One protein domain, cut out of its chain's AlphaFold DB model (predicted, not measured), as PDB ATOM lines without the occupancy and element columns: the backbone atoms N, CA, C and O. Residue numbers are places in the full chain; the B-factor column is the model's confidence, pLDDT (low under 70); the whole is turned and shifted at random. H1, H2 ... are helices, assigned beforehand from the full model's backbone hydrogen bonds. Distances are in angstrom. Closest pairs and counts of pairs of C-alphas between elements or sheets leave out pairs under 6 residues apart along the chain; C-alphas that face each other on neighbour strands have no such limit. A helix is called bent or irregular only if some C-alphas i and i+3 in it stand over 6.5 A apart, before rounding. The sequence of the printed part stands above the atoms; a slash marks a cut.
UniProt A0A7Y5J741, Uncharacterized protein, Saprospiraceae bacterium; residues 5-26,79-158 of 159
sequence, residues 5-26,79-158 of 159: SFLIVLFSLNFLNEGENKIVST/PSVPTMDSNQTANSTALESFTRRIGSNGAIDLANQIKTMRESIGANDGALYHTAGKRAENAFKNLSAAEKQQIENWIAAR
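AT A GLANCE: This is residues 5 to 26 and 79 to 158 of the 159 residues of an uncharacterized protein of Saprospiraceae bacterium (UniProt A0A7Y5J741). Three long helices, H2, H3 and H4, run side by side, up and down, in a bent layer with H3 between the other two. The shorter H5 folds back over the hollow side of this layer and meets H2 at one end, while short H1 lies over the same side near H4, and residues 16 to 22 stick out as a free loop. The printed part has 102 residues with five named helices, in the order H1, H2, H3, H4, H5, and no named strand; its class is all helix. It is compact, with a radius of gyration of the C-alphas of 13.2 A, and its C-alphas span 33 by 32 by 25 A.

HOW THE PARTS SIT: Along the printed part come H1, residues 5 to 10, H2, residues 86 to 102, H3, residues 105 to 123, H4, residues 126 to 142, and H5, residues 145 to 156. H1 is close to H4 but not clearly touching: their closest C-alphas, those of Leu 7 and Glu 137, are 6.5 A apart, and their lines are about perpendicular at 78 degrees. H1 is apart from H2 and H3. H2 and H3 form a helical hairpin; they touch, closest at the C-alphas of Glu 96 and Ala 111, 4.6 A apart, and run opposite ways at a shallow tilt of 18 degrees. H3 and H4 form a second helical hairpin, touching closest at the C-alphas of Met 117 and Tyr 129, 5.0 A apart, opposite ways at a shallow tilt of 18 degrees. H2 and H4 are apart. H5 only just touches H2, with 3 pairs of C-alphas within 8 A, residues 147 to 151 meeting residues 98 to 102; the closest C-alphas, those of Thr 99 and Ile 151, are 6.9 A apart. H2 and H5 run opposite ways at a shallow tilt of 27 degrees. In H1, H2, H3, H4 and H5 every O i to N i+4 pair is within hydrogen-bond range.

IN THESE COORDINATES: H1 begins at C-alpha 5, at (11.790, -32.314, 12.656). H2 is 25.0 A from first to last C-alpha, H3 26.7 A, H4 24.5 A and H5 16.2 A. H3 begins at C-alpha 105, at (-8.949, -21.831, 7.718), and H5 ends at C-alpha 156, at (0.890, -43.140, 7.267).

THE WHOLE: The C-alphas farthest apart, those of Gly 19 and Ser 104, are 36.5 A apart. Residues 27 to 78 are not printed, and C-alphas 26 and 79 are 19.5 A apart across the cut, which lies in the link from H1 to H2. The links H2 to H3, H3 to H4 and H4 to H5 are tight, with 2 residues each. The mean pLDDT of the printed part is 71.2; residues 5 to 26, 79 to 81, 126 and 158 are under 70.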
ATOM      1  N   SER A   5      11.548 -31.175  13.531       33.62
ATOM      2  CA  SER A   5      11.790 -32.314  12.656       33.62
ATOM      3  C   SER A   5      10.551 -32.690  11.859       33.62
ATOM      4  O   SER A   5      10.733 -33.261  10.806       33.62
ATOM      5  N   PHE A   6       9.320 -32.375  12.281       36.88
ATOM      6  CA  PHE A   6       8.137 -33.026  11.710       36.88
ATOM      7  C   PHE A   6       7.785 -32.580  10.288       36.88
ATOM      8  O   PHE A   6       7.338 -33.429   9.537       36.88
ATOM      9  N   LEU A   7       8.032 -31.330   9.861       37.81
ATOM     10  CA  LEU A   7       7.727 -30.918   8.477       37.81
ATOM     11  C   LEU A   7       8.820 -31.313   7.473       37.81
ATOM     12  O   LEU A   7       8.509 -31.740   6.363       37.81
ATOM     13  N   ILE A   8      10.086 -31.273   7.903       42.31
ATOM     14  CA  ILE A   8      11.187 -31.909   7.173       42.31
ATOM     15  C   ILE A   8      10.923 -33.413   7.102       42.31
ATOM     16  O   ILE A   8      11.065 -33.974   6.037       42.31
ATOM     17  N   VAL A   9      10.426 -34.047   8.168       37.41
ATOM     18  CA  VAL A   9      10.008 -35.460   8.230       37.41
ATOM     19  C   VAL A   9       8.728 -35.724   7.417       37.41
ATOM     20  O   VAL A   9       8.656 -36.749   6.768       37.41
ATOM     21  N   LEU A  10       7.781 -34.795   7.268       38.84
ATOM     22  CA  LEU A  10       6.680 -34.907   6.293       38.84
ATOM     23  C   LEU A  10       7.205 -34.910   4.844       38.84
ATOM     24  O   LEU A  10       6.633 -35.576   3.984       38.84
ATOM     25  N   PHE A  11       8.319 -34.215   4.596       39.38
ATOM     26  CA  PHE A  11       9.088 -34.262   3.349       39.38
ATOM     27  C   PHE A  11      10.243 -35.282   3.362       39.38
ATOM     28  O   PHE A  11      10.952 -35.363   2.373       39.38
ATOM     29  N   SER A  12      10.449 -36.069   4.428       34.28
ATOM     30  CA  SER A  12      11.556 -37.045   4.550       34.28
ATOM     31  C   SER A  12      11.082 -38.460   4.881       34.28
ATOM     32  O   SER A  12      11.858 -39.391   4.722       34.28
ATOM     33  N   LEU A  13       9.828 -38.667   5.298       33.97
ATOM     34  CA  LEU A  13       9.304 -39.986   5.673       33.97
ATOM     35  C   LEU A  13       9.007 -40.882   4.472       33.97
ATOM     36  O   LEU A  13       8.775 -42.060   4.685       33.97
ATOM     37  N   ASN A  14       9.069 -40.356   3.240       37.09
ATOM     38  CA  ASN A  14       9.028 -41.151   2.002       37.09
ATOM     39  C   ASN A  14       9.891 -40.596   0.849       37.09
ATOM     40  O   ASN A  14       9.763 -41.058  -0.281       37.09
ATOM     41  N   PHE A  15      10.743 -39.589   1.078       36.66
ATOM     42  CA  PHE A  15      11.379 -38.832  -0.022       36.66
ATOM     43  C   PHE A  15      12.901 -38.743   0.012       36.66
ATOM     44  O   PHE A  15      13.488 -38.185  -0.907       36.66
ATOM     45  N   LEU A  16      13.538 -39.325   1.022       31.64
ATOM     46  CA  LEU A  16      14.984 -39.498   1.060       31.64
ATOM     47  C   LEU A  16      15.264 -40.968   1.330       31.64
ATOM     48  O   LEU A  16      15.600 -41.360   2.446       31.64
ATOM     49  N   ASN A  17      15.084 -41.793   0.300       30.33
ATOM     50  CA  ASN A  17      15.930 -42.965   0.223       30.33
ATOM     51  C   ASN A  17      17.262 -42.482  -0.367       30.33
ATOM     52  O   ASN A  17      17.290 -41.971  -1.482       30.33
ATOM     53  N   GLU A  18      18.309 -42.642   0.438       30.80
ATOM     54  CA  GLU A  18      19.728 -42.355   0.194       30.80
ATOM     55  C   GLU A  18      20.232 -40.920   0.460       30.80
ATOM     56  O   GLU A  18      19.920 -39.964  -0.241       30.80
ATOM     57  N   GLY A  19      21.117 -40.812   1.462       26.67
ATOM     58  CA  GLY A  19      22.086 -39.720   1.588       26.67
ATOM     59  C   GLY A  19      21.885 -38.812   2.797       26.67
ATOM     60  O   GLY A  19      21.071 -37.898   2.785       26.67
ATOM     61  N   GLU A  20      22.668 -39.053   3.843       33.34
ATOM     62  CA  GLU A  20      22.760 -38.270   5.075       33.34
ATOM     63  C   GLU A  20      22.853 -36.749   4.841       33.34
ATOM     64  O   GLU A  20      23.768 -36.282   4.168       33.34
ATOM     65  N   ASN A  21      22.026 -35.945   5.524       30.08
ATOM     66  CA  ASN A  21      22.560 -34.729   6.140       30.08
ATOM     67  C   ASN A  21      21.721 -34.249   7.330       30.08
ATOM     68  O   ASN A  21      20.509 -34.053   7.262       30.08
ATOM     69  N   LYS A  22      22.400 -34.081   8.458       25.38
ATOM     70  CA  LYS A  22      21.832 -33.836   9.781       25.38
ATOM     71  C   LYS A  22      21.857 -32.331  10.042       25.38
ATOM     72  O   LYS A  22      22.930 -31.785  10.271       25.38
ATOM     73  N   ILE A  23      20.703 -31.660  10.057       27.28
ATOM     74  CA  ILE A  23      20.629 -30.246  10.462       27.28
ATOM     75  C   ILE A  23      19.707 -30.098  11.673       27.28
ATOM     76  O   ILE A  23      18.530 -30.450  11.660       27.28
ATOM     77  N   VAL A  24      20.307 -29.608  12.756       28.48
ATOM     78  CA  VAL A  24      19.709 -29.339  14.066       28.48
ATOM     79  C   VAL A  24      19.357 -27.857  14.144       28.48
ATOM     80  O   VAL A  24      20.219 -27.034  13.847       28.48
ATOM     81  N   SER A  25      18.167 -27.507  14.644       26.31
ATOM     82  CA  SER A  25      18.005 -26.434  15.646       26.31
ATOM     83  C   SER A  25      16.563 -26.262  16.110       26.31
ATOM     84  O   SER A  25      15.622 -26.702  15.472       26.31
ATOM     85  N   THR A  26      16.413 -25.680  17.292       25.34
ATOM     86  CA  THR A  26      15.199 -25.529  18.104       25.34
ATOM     87  C   THR A  26      14.736 -24.084  18.117       25.34
ATOM     88  O   THR A  26      15.575 -23.233  18.403       25.34
ATOM     89  N   PRO A  79      19.634 -19.789  -1.067       52.78
ATOM     90  CA  PRO A  79      19.013 -20.933  -0.439       52.78
ATOM     91  C   PRO A  79      18.933 -22.080  -1.443       52.78
ATOM     92  O   PRO A  79      18.377 -21.911  -2.528       52.78
ATOM     93  N   SER A  80      19.532 -23.225  -1.115       60.53
ATOM     94  CA  SER A  80      19.492 -24.388  -1.994       60.53
ATOM     95  C   SER A  80      18.054 -24.886  -2.083       60.53
ATOM     96  O   SER A  80      17.483 -25.326  -1.082       60.53
ATOM     97  N   VAL A  81      17.479 -24.824  -3.277       65.50
ATOM     98  CA  VAL A  81      16.152 -25.365  -3.561       65.50
ATOM     99  C   VAL A  81      16.300 -26.859  -3.853       65.50
ATOM    100  O   VAL A  81      17.129 -27.222  -4.691       65.50
ATOM    101  N   PRO A  82      15.554 -27.747  -3.176       73.38
ATOM    102  CA  PRO A  82      15.577 -29.163  -3.518       73.38
ATOM    103  C   PRO A  82      14.922 -29.394  -4.884       73.38
ATOM    104  O   PRO A  82      14.072 -28.621  -5.314       73.38
ATOM    105  N   THR A  83      15.264 -30.489  -5.557       76.81
ATOM    106  CA  THR A  83      14.526 -30.955  -6.740       76.81
ATOM    107  C   THR A  83      13.367 -31.863  -6.333       76.81
ATOM    108  O   THR A  83      13.440 -32.525  -5.300       76.81
ATOM    109  N   MET A  84      12.323 -31.932  -7.166       75.31
ATOM    110  CA  MET A  84      11.220 -32.887  -7.014       75.31
ATOM    111  C   MET A  84      11.086 -33.772  -8.255       75.31
ATOM    112  O   MET A  84      10.966 -33.249  -9.363       75.31
ATOM    113  N   ASP A  85      11.056 -35.093  -8.081       79.69
ATOM    114  CA  ASP A  85      10.628 -36.017  -9.133       79.69
ATOM    115  C   ASP A  85       9.090 -36.048  -9.282       79.69
ATOM    116  O   ASP A  85       8.340 -35.492  -8.470       79.69
ATOM    117  N   SER A  86       8.602 -36.723 -10.328       82.44
ATOM    118  CA  SER A  86       7.174 -36.780 -10.663       82.44
ATOM    119  C   SER A  86       6.295 -37.378  -9.558       82.44
ATOM    120  O   SER A  86       5.165 -36.925  -9.361       82.44
ATOM    121  N   ASN A  87       6.795 -38.369  -8.817       79.25
ATOM    122  CA  ASN A  87       6.074 -38.977  -7.702       79.25
ATOM    123  C   ASN A  87       6.002 -38.006  -6.522       79.25
ATOM    124  O   ASN A  87       4.948 -37.882  -5.893       79.25
ATOM    125  N   GLN A  88       7.078 -37.258  -6.253       77.44
ATOM    126  CA  GLN A  88       7.077 -36.231  -5.203       77.44
ATOM    127  C   GLN A  88       6.094 -35.105  -5.529       77.44
ATOM    128  O   GLN A  88       5.327 -34.674  -4.662       77.44
ATOM    129  N   THR A  89       6.036 -34.672  -6.790       81.06
ATOM    130  CA  THR A  89       5.069 -33.664  -7.254       81.06
ATOM    131  C   THR A  89       3.624 -34.151  -7.109       81.06
ATOM    132  O   THR A  89       2.765 -33.413  -6.610       81.06
ATOM    133  N   ALA A  90       3.349 -35.402  -7.492       82.62
ATOM    134  CA  ALA A  90       2.022 -36.002  -7.377       82.62
ATOM    135  C   ALA A  90       1.573 -36.123  -5.911       82.62
ATOM    136  O   ALA A  90       0.464 -35.716  -5.558       82.62
ATOM    137  N   ASN A  91       2.455 -36.601  -5.034       82.50
ATOM    138  CA  ASN A  91       2.186 -36.738  -3.604       82.50
ATOM    139  C   ASN A  91       1.972 -35.383  -2.914       82.50
ATOM    140  O   ASN A  91       1.040 -35.252  -2.122       82.50
ATOM    141  N   SER A  92       2.757 -34.353  -3.257       85.31
ATOM    142  CA  SER A  92       2.532 -32.979  -2.779       85.31
ATOM    143  C   SER A  92       1.146 -32.458  -3.183       85.31
ATOM    144  O   SER A  92       0.428 -31.892  -2.359       85.31
ATOM    145  N   THR A  93       0.729 -32.703  -4.427       89.94
ATOM    146  CA  THR A  93      -0.603 -32.313  -4.929       89.94
ATOM    147  C   THR A  93      -1.727 -33.061  -4.207       89.94
ATOM    148  O   THR A  93      -2.772 -32.488  -3.882       89.94
ATOM    149  N   ALA A  94      -1.515 -34.347  -3.919       89.06
ATOM    150  CA  ALA A  94      -2.467 -35.164  -3.184       89.06
ATOM    151  C   ALA A  94      -2.598 -34.710  -1.718       89.06
ATOM    152  O   ALA A  94      -3.722 -34.605  -1.221       89.06
ATOM    153  N   LEU A  95      -1.482 -34.377  -1.057       88.25
ATOM    154  CA  LEU A  95      -1.474 -33.850   0.308       88.25
ATOM    155  C   LEU A  95      -2.142 -32.472   0.374       88.25
ATOM    156  O   LEU A  95      -2.971 -32.246   1.253       88.25
ATOM    157  N   GLU A  96      -1.841 -31.574  -0.568       91.69
ATOM    158  CA  GLU A  96      -2.526 -30.283  -0.698       91.69
ATOM    159  C   GLU A  96      -4.043 -30.485  -0.787       91.69
ATOM    160  O   GLU A  96      -4.808 -29.877  -0.037       91.69
ATOM    161  N   SER A  97      -4.479 -31.367  -1.690       92.88
ATOM    162  CA  SER A  97      -5.898 -31.640  -1.922       92.88
ATOM    163  C   SER A  97      -6.577 -32.224  -0.685       92.88
ATOM    164  O   SER A  97      -7.697 -31.836  -0.362       92.88
ATOM    165  N   PHE A  98      -5.912 -33.146   0.015       93.75
ATOM    166  CA  PHE A  98      -6.421 -33.716   1.260       93.75
ATOM    167  C   PHE A  98      -6.531 -32.658   2.359       93.75
ATOM    168  O   PHE A  98      -7.597 -32.491   2.944       93.75
ATOM    169  N   THR A  99      -5.460 -31.897   2.585       90.88
ATOM    170  CA  THR A  99      -5.405 -30.857   3.618       90.88
ATOM    171  C   THR A  99      -6.486 -29.808   3.374       90.88
ATOM    172  O   THR A  99      -7.216 -29.436   4.286       90.88
ATOM    173  N   ARG A 100      -6.692 -29.402   2.116       94.81
ATOM    174  CA  ARG A 100      -7.759 -28.465   1.751       94.81
ATOM    175  C   ARG A 100      -9.161 -29.012   2.050       94.81
ATOM    176  O   ARG A 100     -10.039 -28.235   2.412       94.81
ATOM    177  N   ARG A 101      -9.385 -30.328   1.929       96.50
ATOM    178  CA  ARG A 101     -10.685 -30.973   2.216       96.50
ATOM    179  C   ARG A 101     -11.054 -30.987   3.698       96.50
ATOM    180  O   ARG A 101     -12.235 -31.124   3.993       96.50
ATOM    181  N   ILE A 102     -10.088 -30.819   4.602       94.31
ATOM    182  CA  ILE A 102     -10.364 -30.629   6.036       94.31
ATOM    183  C   ILE A 102     -11.235 -29.376   6.240       94.31
ATOM    184  O   ILE A 102     -12.103 -29.355   7.108       94.31
ATOM    185  N   GLY A 103     -11.057 -28.354   5.395       88.69
ATOM    186  CA  GLY A 103     -11.997 -27.240   5.250       88.69
ATOM    187  C   GLY A 103     -11.884 -26.129   6.295       88.69
ATOM    188  O   GLY A 103     -12.567 -25.116   6.165       88.69
ATOM    189  N   SER A 104     -11.019 -26.265   7.303       89.94
ATOM    190  CA  SER A 104     -10.738 -25.172   8.236       89.94
ATOM    191  C   SER A 104      -9.802 -24.129   7.629       89.94
ATOM    192  O   SER A 104      -9.010 -24.421   6.731       89.94
ATOM    193  N   ASN A 105      -9.839 -22.907   8.164       86.00
ATOM    194  CA  ASN A 105      -8.949 -21.831   7.718       86.00
ATOM    195  C   ASN A 105      -7.465 -22.208   7.870       86.00
ATOM    196  O   ASN A 105      -6.680 -21.950   6.962       86.00
ATOM    197  N   GLY A 106      -7.093 -22.858   8.980       82.62
ATOM    198  CA  GLY A 106      -5.718 -23.310   9.207       82.62
ATOM    199  C   GLY A 106      -5.283 -24.387   8.210       82.62
ATOM    200  O   GLY A 106      -4.171 -24.336   7.688       82.62
ATOM    201  N   ALA A 107      -6.171 -25.330   7.881       81.62
ATOM    202  CA  ALA A 107      -5.872 -26.377   6.908       81.62
ATOM    203  C   ALA A 107      -5.806 -25.828   5.472       81.62
ATOM    204  O   ALA A 107      -4.948 -26.225   4.685       81.62
ATOM    205  N   ILE A 108      -6.664 -24.865   5.130       88.69
ATOM    206  CA  ILE A 108      -6.612 -24.164   3.843       88.69
ATOM    207  C   ILE A 108      -5.304 -23.378   3.702       88.69
ATOM    208  O   ILE A 108      -4.685 -23.439   2.638       88.69
ATOM    209  N   ASP A 109      -4.864 -22.676   4.752       84.12
ATOM    210  CA  ASP A 109      -3.579 -21.972   4.734       84.12
ATOM    211  C   ASP A 109      -2.417 -22.955   4.555       84.12
ATOM    212  O   ASP A 109      -1.625 -22.800   3.626       84.12
ATOM    213  N   LEU A 110      -2.381 -24.047   5.326       86.75
ATOM    214  CA  LEU A 110      -1.370 -25.094   5.156       86.75
ATOM    215  C   LEU A 110      -1.345 -25.648   3.719       86.75
ATOM    216  O   LEU A 110      -0.273 -25.778   3.131       86.75
ATOM    217  N   ALA A 111      -2.509 -25.921   3.122       88.88
ATOM    218  CA  ALA A 111      -2.605 -26.372   1.734       88.88
ATOM    219  C   ALA A 111      -2.027 -25.340   0.745       88.88
ATOM    220  O   ALA A 111      -1.314 -25.707  -0.192       88.88
ATOM    221  N   ASN A 112      -2.278 -24.046   0.963       88.31
ATOM    222  CA  ASN A 112      -1.705 -22.978   0.144       88.31
ATOM    223  C   ASN A 112      -0.174 -22.913   0.276       88.31
ATOM    224  O   ASN A 112       0.518 -22.714  -0.725       88.31
ATOM    225  N   GLN A 113       0.371 -23.127   1.477       86.25
ATOM    226  CA  GLN A 113       1.822 -23.148   1.673       86.25
ATOM    227  C   GLN A 113       2.465 -24.391   1.039       86.25
ATOM    228  O   GLN A 113       3.510 -24.270   0.405       86.25
ATOM    229  N   ILE A 114       1.816 -25.563   1.099       87.81
ATOM    230  CA  ILE A 114       2.258 -26.778   0.385       87.81
ATOM    231  C   ILE A 114       2.350 -26.526  -1.123       87.81
ATOM    232  O   ILE A 114       3.352 -26.879  -1.751       87.81
ATOM    233  N   LYS A 115       1.334 -25.876  -1.699       90.75
ATOM    234  CA  LYS A 115       1.340 -25.467  -3.106       90.75
ATOM    235  C   LYS A 115       2.500 -24.518  -3.417       90.75
ATOM    236  O   LYS A 115       3.257 -24.774  -4.347       90.75
ATOM    237  N   THR A 116       2.664 -23.469  -2.614       84.88
ATOM    238  CA  THR A 116       3.712 -22.451  -2.804       84.88
ATOM    239  C   THR A 116       5.113 -23.063  -2.728       84.88
ATOM    240  O   THR A 116       5.976 -22.740  -3.542       84.88
ATOM    241  N   MET A 117       5.349 -24.002  -1.804       86.00
ATOM    242  CA  MET A 117       6.611 -24.749  -1.734       86.00
ATOM    243  C   MET A 117       6.872 -25.556  -3.013       86.00
ATOM    244  O   MET A 117       7.971 -25.516  -3.554       86.00
ATOM    245  N   ARG A 118       5.863 -26.257  -3.541       90.00
ATOM    246  CA  ARG A 118       6.003 -27.023  -4.791       90.00
ATOM    247  C   ARG A 118       6.287 -26.118  -5.995       90.00
ATOM    248  O   ARG A 118       7.126 -26.448  -6.827       90.00
ATOM    249  N   GLU A 119       5.590 -24.989  -6.097       87.44
ATOM    250  CA  GLU A 119       5.758 -24.033  -7.199       87.44
ATOM    251  C   GLU A 119       7.117 -23.325  -7.142       87.44
ATOM    252  O   GLU A 119       7.773 -23.183  -8.171       87.44
ATOM    253  N   SER A 120       7.582 -22.959  -5.946       79.88
ATOM    254  CA  SER A 120       8.917 -22.378  -5.750       79.88
ATOM    255  C   SER A 120      10.043 -23.359  -6.075       79.88
ATOM    256  O   SER A 120      11.044 -22.942  -6.652       79.88
ATOM    257  N   ILE A 121       9.857 -24.659  -5.816       79.94
ATOM    258  CA  ILE A 121      10.783 -25.697  -6.289       79.94
ATOM    259  C   ILE A 121      10.853 -25.721  -7.821       79.94
ATOM    260  O   ILE A 121      11.940 -25.642  -8.387       79.94
ATOM    261  N   GLY A 122       9.702 -25.766  -8.500       79.44
ATOM    262  CA  GLY A 122       9.649 -25.762  -9.967       79.44
ATOM    263  C   GLY A 122      10.215 -24.487 -10.605       79.44
ATOM    264  O   GLY A 122      10.752 -24.540 -11.709       79.44
ATOM    265  N   ALA A 123      10.125 -23.354  -9.905       86.06
ATOM    266  CA  ALA A 123      10.678 -22.069 -10.326       86.06
ATOM    267  C   ALA A 123      12.144 -21.849  -9.905       86.06
ATOM    268  O   ALA A 123      12.735 -20.845 -10.298       86.06
ATOM    269  N   ASN A 124      12.725 -22.760  -9.114       74.75
ATOM    270  CA  ASN A 124      14.032 -22.590  -8.475       74.75
ATOM    271  C   ASN A 124      14.140 -21.285  -7.645       74.75
ATOM    272  O   ASN A 124      15.182 -20.628  -7.620       74.75
ATOM    273  N   ASP A 125      13.053 -20.900  -6.968       74.12
ATOM    274  CA  ASP A 125      12.976 -19.714  -6.108       74.12
ATOM    275  C   ASP A 125      13.214 -20.090  -4.638       74.12
ATOM    276  O   ASP A 125      12.295 -20.442  -3.891       74.12
ATOM    277  N   GLY A 126      14.474 -20.005  -4.208       68.25
ATOM    278  CA  GLY A 126      14.873 -20.319  -2.833       68.25
ATOM    279  C   GLY A 126      14.223 -19.426  -1.784       68.25
ATOM    280  O   GLY A 126      13.810 -19.913  -0.732       68.25
ATOM    281  N   ALA A 127      14.089 -18.129  -2.051       71.25
ATOM    282  CA  ALA A 127      13.527 -17.202  -1.074       71.25
ATOM    283  C   ALA A 127      12.053 -17.530  -0.796       71.25
ATOM    284  O   ALA A 127      11.625 -17.577   0.367       71.25
ATOM    285  N   LEU A 128      11.298 -17.825  -1.856       72.12
ATOM    286  CA  LEU A 128       9.904 -18.222  -1.745       72.12
ATOM    287  C   LEU A 128       9.757 -19.611  -1.114       72.12
ATOM    288  O   LEU A 128       8.912 -19.773  -0.234       72.12
ATOM    289  N   TYR A 129      10.606 -20.576  -1.481       74.62
ATOM    290  CA  TYR A 129      10.604 -21.925  -0.903       74.62
ATOM    291  C   TYR A 129      10.769 -21.899   0.621       74.62
ATOM    292  O   TYR A 129       9.942 -22.455   1.349       74.62
ATOM    293  N   HIS A 130      11.781 -21.193   1.133       70.56
ATOM    294  CA  HIS A 130      12.015 -21.131   2.578       70.56
ATOM    295  C   HIS A 130      10.939 -20.339   3.319       70.56
ATOM    296  O   HIS A 130      10.526 -20.741   4.410       70.56
ATOM    297  N   THR A 131      10.454 -19.239   2.736       72.12
ATOM    298  CA  THR A 131       9.347 -18.468   3.319       72.12
ATOM    299  C   THR A 131       8.079 -19.317   3.414       72.12
ATOM    300  O   THR A 131       7.438 -19.357   4.466       72.12
ATOM    301  N   ALA A 132       7.738 -20.041   2.347       74.44
ATOM    302  CA  ALA A 132       6.588 -20.936   2.313       74.44
ATOM    303  C   ALA A 132       6.740 -22.102   3.299       74.44
ATOM    304  O   ALA A 132       5.783 -22.426   3.995       74.44
ATOM    305  N   GLY A 133       7.942 -22.673   3.437       74.88
ATOM    306  CA  GLY A 133       8.239 -23.702   4.437       74.88
ATOM    307  C   GLY A 133       7.971 -23.236   5.866       74.88
ATOM    308  O   GLY A 133       7.233 -23.890   6.603       74.88
ATOM    309  N   LYS A 134       8.467 -22.051   6.241       71.62
ATOM    310  CA  LYS A 134       8.197 -21.467   7.567       71.62
ATOM    311  C   LYS A 134       6.706 -21.220   7.800       71.62
ATOM    312  O   LYS A 134       6.183 -21.530   8.872       71.62
ATOM    313  N   ARG A 135       6.001 -20.697   6.793       76.50
ATOM    314  CA  ARG A 135       4.549 -20.476   6.875       76.50
ATOM    315  C   ARG A 135       3.785 -21.792   6.996       76.50
ATOM    316  O   ARG A 135       2.869 -21.869   7.808       76.50
ATOM    317  N   ALA A 136       4.184 -22.833   6.264       77.06
ATOM    318  CA  ALA A 136       3.595 -24.165   6.366       77.06
ATOM    319  C   ALA A 136       3.770 -24.746   7.777       77.06
ATOM    320  O   ALA A 136       2.820 -25.275   8.352       77.06
ATOM    321  N   GLU A 137       4.954 -24.599   8.378       74.88
ATOM    322  CA  GLU A 137       5.189 -25.023   9.762       74.88
ATOM    323  C   GLU A 137       4.277 -24.303  10.756       74.88
ATOM    324  O   GLU A 137       3.727 -24.935  11.662       74.88
ATOM    325  N   ASN A 138       4.112 -22.988  10.602       72.75
ATOM    326  CA  ASN A 138       3.234 -22.209  11.465       72.75
ATOM    327  C   ASN A 138       1.761 -22.609  11.282       72.75
ATOM    328  O   ASN A 138       1.064 -22.879  12.260       72.75
ATOM    329  N   ALA A 139       1.312 -22.745  10.031       75.12
ATOM    330  CA  ALA A 139      -0.036 -23.194   9.702       75.12
ATOM    331  C   ALA A 139      -0.328 -24.571  10.319       75.12
ATOM    332  O   ALA A 139      -1.351 -24.745  10.977       75.12
ATOM    333  N   PHE A 140       0.611 -25.519  10.211       80.69
ATOM    334  CA  PHE A 140       0.481 -26.837  10.831       80.69
ATOM    335  C   PHE A 140       0.420 -26.760  12.363       80.69
ATOM    336  O   PHE A 140      -0.408 -27.429  12.976       80.69
ATOM    337  N   LYS A 141       1.251 -25.932  13.015       80.06
ATOM    338  CA  LYS A 141       1.219 -25.751  14.482       80.06
ATOM    339  C   LYS A 141      -0.132 -25.239  14.975       80.06
ATOM    340  O   LYS A 141      -0.571 -25.687  16.037       80.06
ATOM    341  N   ASN A 142      -0.788 -24.388  14.195       79.56
ATOM    342  CA  ASN A 142      -2.076 -23.783  14.533       79.56
ATOM    343  C   ASN A 142      -3.285 -24.685  14.243       79.56
ATOM    344  O   ASN A 142      -4.395 -24.355  14.655       79.56
ATOM    345  N   LEU A 143      -3.088 -25.837  13.594       79.44
ATOM    346  CA  LEU A 143      -4.134 -26.849  13.473       79.44
ATOM    347  C   LEU A 143      -4.510 -27.434  14.840       79.44
ATOM    348  O   LEU A 143      -3.665 -27.629  15.727       79.44
ATOM    349  N   SER A 144      -5.780 -27.797  14.983       90.06
ATOM    350  CA  SER A 144      -6.262 -28.590  16.110       90.06
ATOM    351  C   SER A 144      -5.626 -29.985  16.119       90.06
ATOM    352  O   SER A 144      -5.119 -30.482  15.110       90.06
ATOM    353  N   ALA A 145      -5.669 -30.654  17.272       88.25
ATOM    354  CA  ALA A 145      -5.149 -32.014  17.401       88.25
ATOM    355  C   ALA A 145      -5.843 -33.004  16.444       88.25
ATOM    356  O   ALA A 145      -5.182 -33.861  15.866       88.25
ATOM    357  N   ALA A 146      -7.156 -32.854  16.233       90.94
ATOM    358  CA  ALA A 146      -7.918 -33.716  15.331       90.94
ATOM    359  C   ALA A 146      -7.474 -33.559  13.868       90.94
ATOM    360  O   ALA A 146      -7.330 -34.549  13.156       90.94
ATOM    361  N   GLU A 147      -7.215 -32.330  13.424       88.44
ATOM    362  CA  GLU A 147      -6.763 -32.052  12.055       88.44
ATOM    363  C   GLU A 147      -5.337 -32.550  11.819       88.44
ATOM    364  O   GLU A 147      -5.067 -33.178  10.797       88.44
ATOM    365  N   LYS A 148      -4.439 -32.342  12.793       86.06
ATOM    366  CA  LYS A 148      -3.083 -32.915  12.763       86.06
ATOM    367  C   LYS A 148      -3.139 -34.432  12.625       86.06
ATOM    368  O   LYS A 148      -2.511 -34.978  11.724       86.06
ATOM    369  N   GLN A 149      -3.971 -35.092  13.432       87.31
ATOM    370  CA  GLN A 149      -4.144 -36.541  13.380       87.31
ATOM    371  C   GLN A 149      -4.676 -37.021  12.021       87.31
ATOM    372  O   GLN A 149      -4.239 -38.053  11.520       87.31
ATOM    373  N   GLN A 150      -5.609 -36.291  11.400       89.31
ATOM    374  CA  GLN A 150      -6.108 -36.632  10.063       89.31
ATOM    375  C   GLN A 150      -4.996 -36.582   9.009       89.31
ATOM    376  O   GLN A 150      -4.901 -37.489   8.180       89.31
ATOM    377  N   ILE A 151      -4.149 -35.550   9.054       86.31
ATOM    378  CA  ILE A 151      -2.995 -35.401   8.158       86.31
ATOM    379  C   ILE A 151      -1.981 -36.523   8.399       86.31
ATOM    380  O   ILE A 151      -1.569 -37.182   7.449       86.31
ATOM    381  N   GLU A 152      -1.635 -36.800   9.654       85.62
ATOM    382  CA  GLU A 152      -0.713 -37.880  10.029       85.62
ATOM    383  C   GLU A 152      -1.214 -39.255   9.571       85.62
ATOM    384  O   GLU A 152      -0.457 -40.019   8.973       85.62
ATOM    385  N   ASN A 153      -2.505 -39.549   9.753       83.38
ATOM    386  CA  ASN A 153      -3.113 -40.796   9.282       83.38
ATOM    387  C   ASN A 153      -3.076 -40.912   7.752       83.38
ATOM    388  O   ASN A 153      -2.834 -41.993   7.217       83.38
ATOM    389  N   TRP A 154      -3.314 -39.809   7.037       86.12
ATOM    390  CA  TRP A 154      -3.248 -39.795   5.577       86.12
ATOM    391  C   TRP A 154      -1.837 -40.087   5.062       86.12
ATOM    392  O   TRP A 154      -1.689 -40.800   4.068       86.12
ATOM    393  N   ILE A 155      -0.818 -39.558   5.747       80.31
ATOM    394  CA  ILE A 155       0.597 -39.785   5.428       80.31
ATOM    395  C   ILE A 155       0.971 -41.238   5.704       80.31
ATOM    396  O   ILE A 155       1.532 -41.887   4.829       80.31
ATOM    397  N   ALA A 156       0.602 -41.761   6.875       75.94
ATOM    398  CA  ALA A 156       0.890 -43.140   7.267       75.94
ATOM    399  C   ALA A 156       0.239 -44.178   6.336       75.94
ATOM    400  O   ALA A 156       0.786 -45.249   6.121       75.94
ATOM    401  N   ALA A 157      -0.915 -43.867   5.736       74.50
ATOM    402  CA  ALA A 157      -1.566 -44.739   4.754       74.50
ATOM    403  C   ALA A 157      -0.867 -44.763   3.377       74.50
ATOM    404  O   ALA A 157      -1.332 -45.447   2.464       74.50
ATOM    405  N   ARG A 158       0.186 -43.959   3.192       68.88
ATOM    406  CA  ARG A 158       0.911 -43.766   1.927       68.88
ATOM    407  C   ARG A 158       2.425 -43.975   2.048       68.88
ATOM    408  O   ARG A 158       3.108 -43.861   1.034       68.88
TER     409      ARG A 158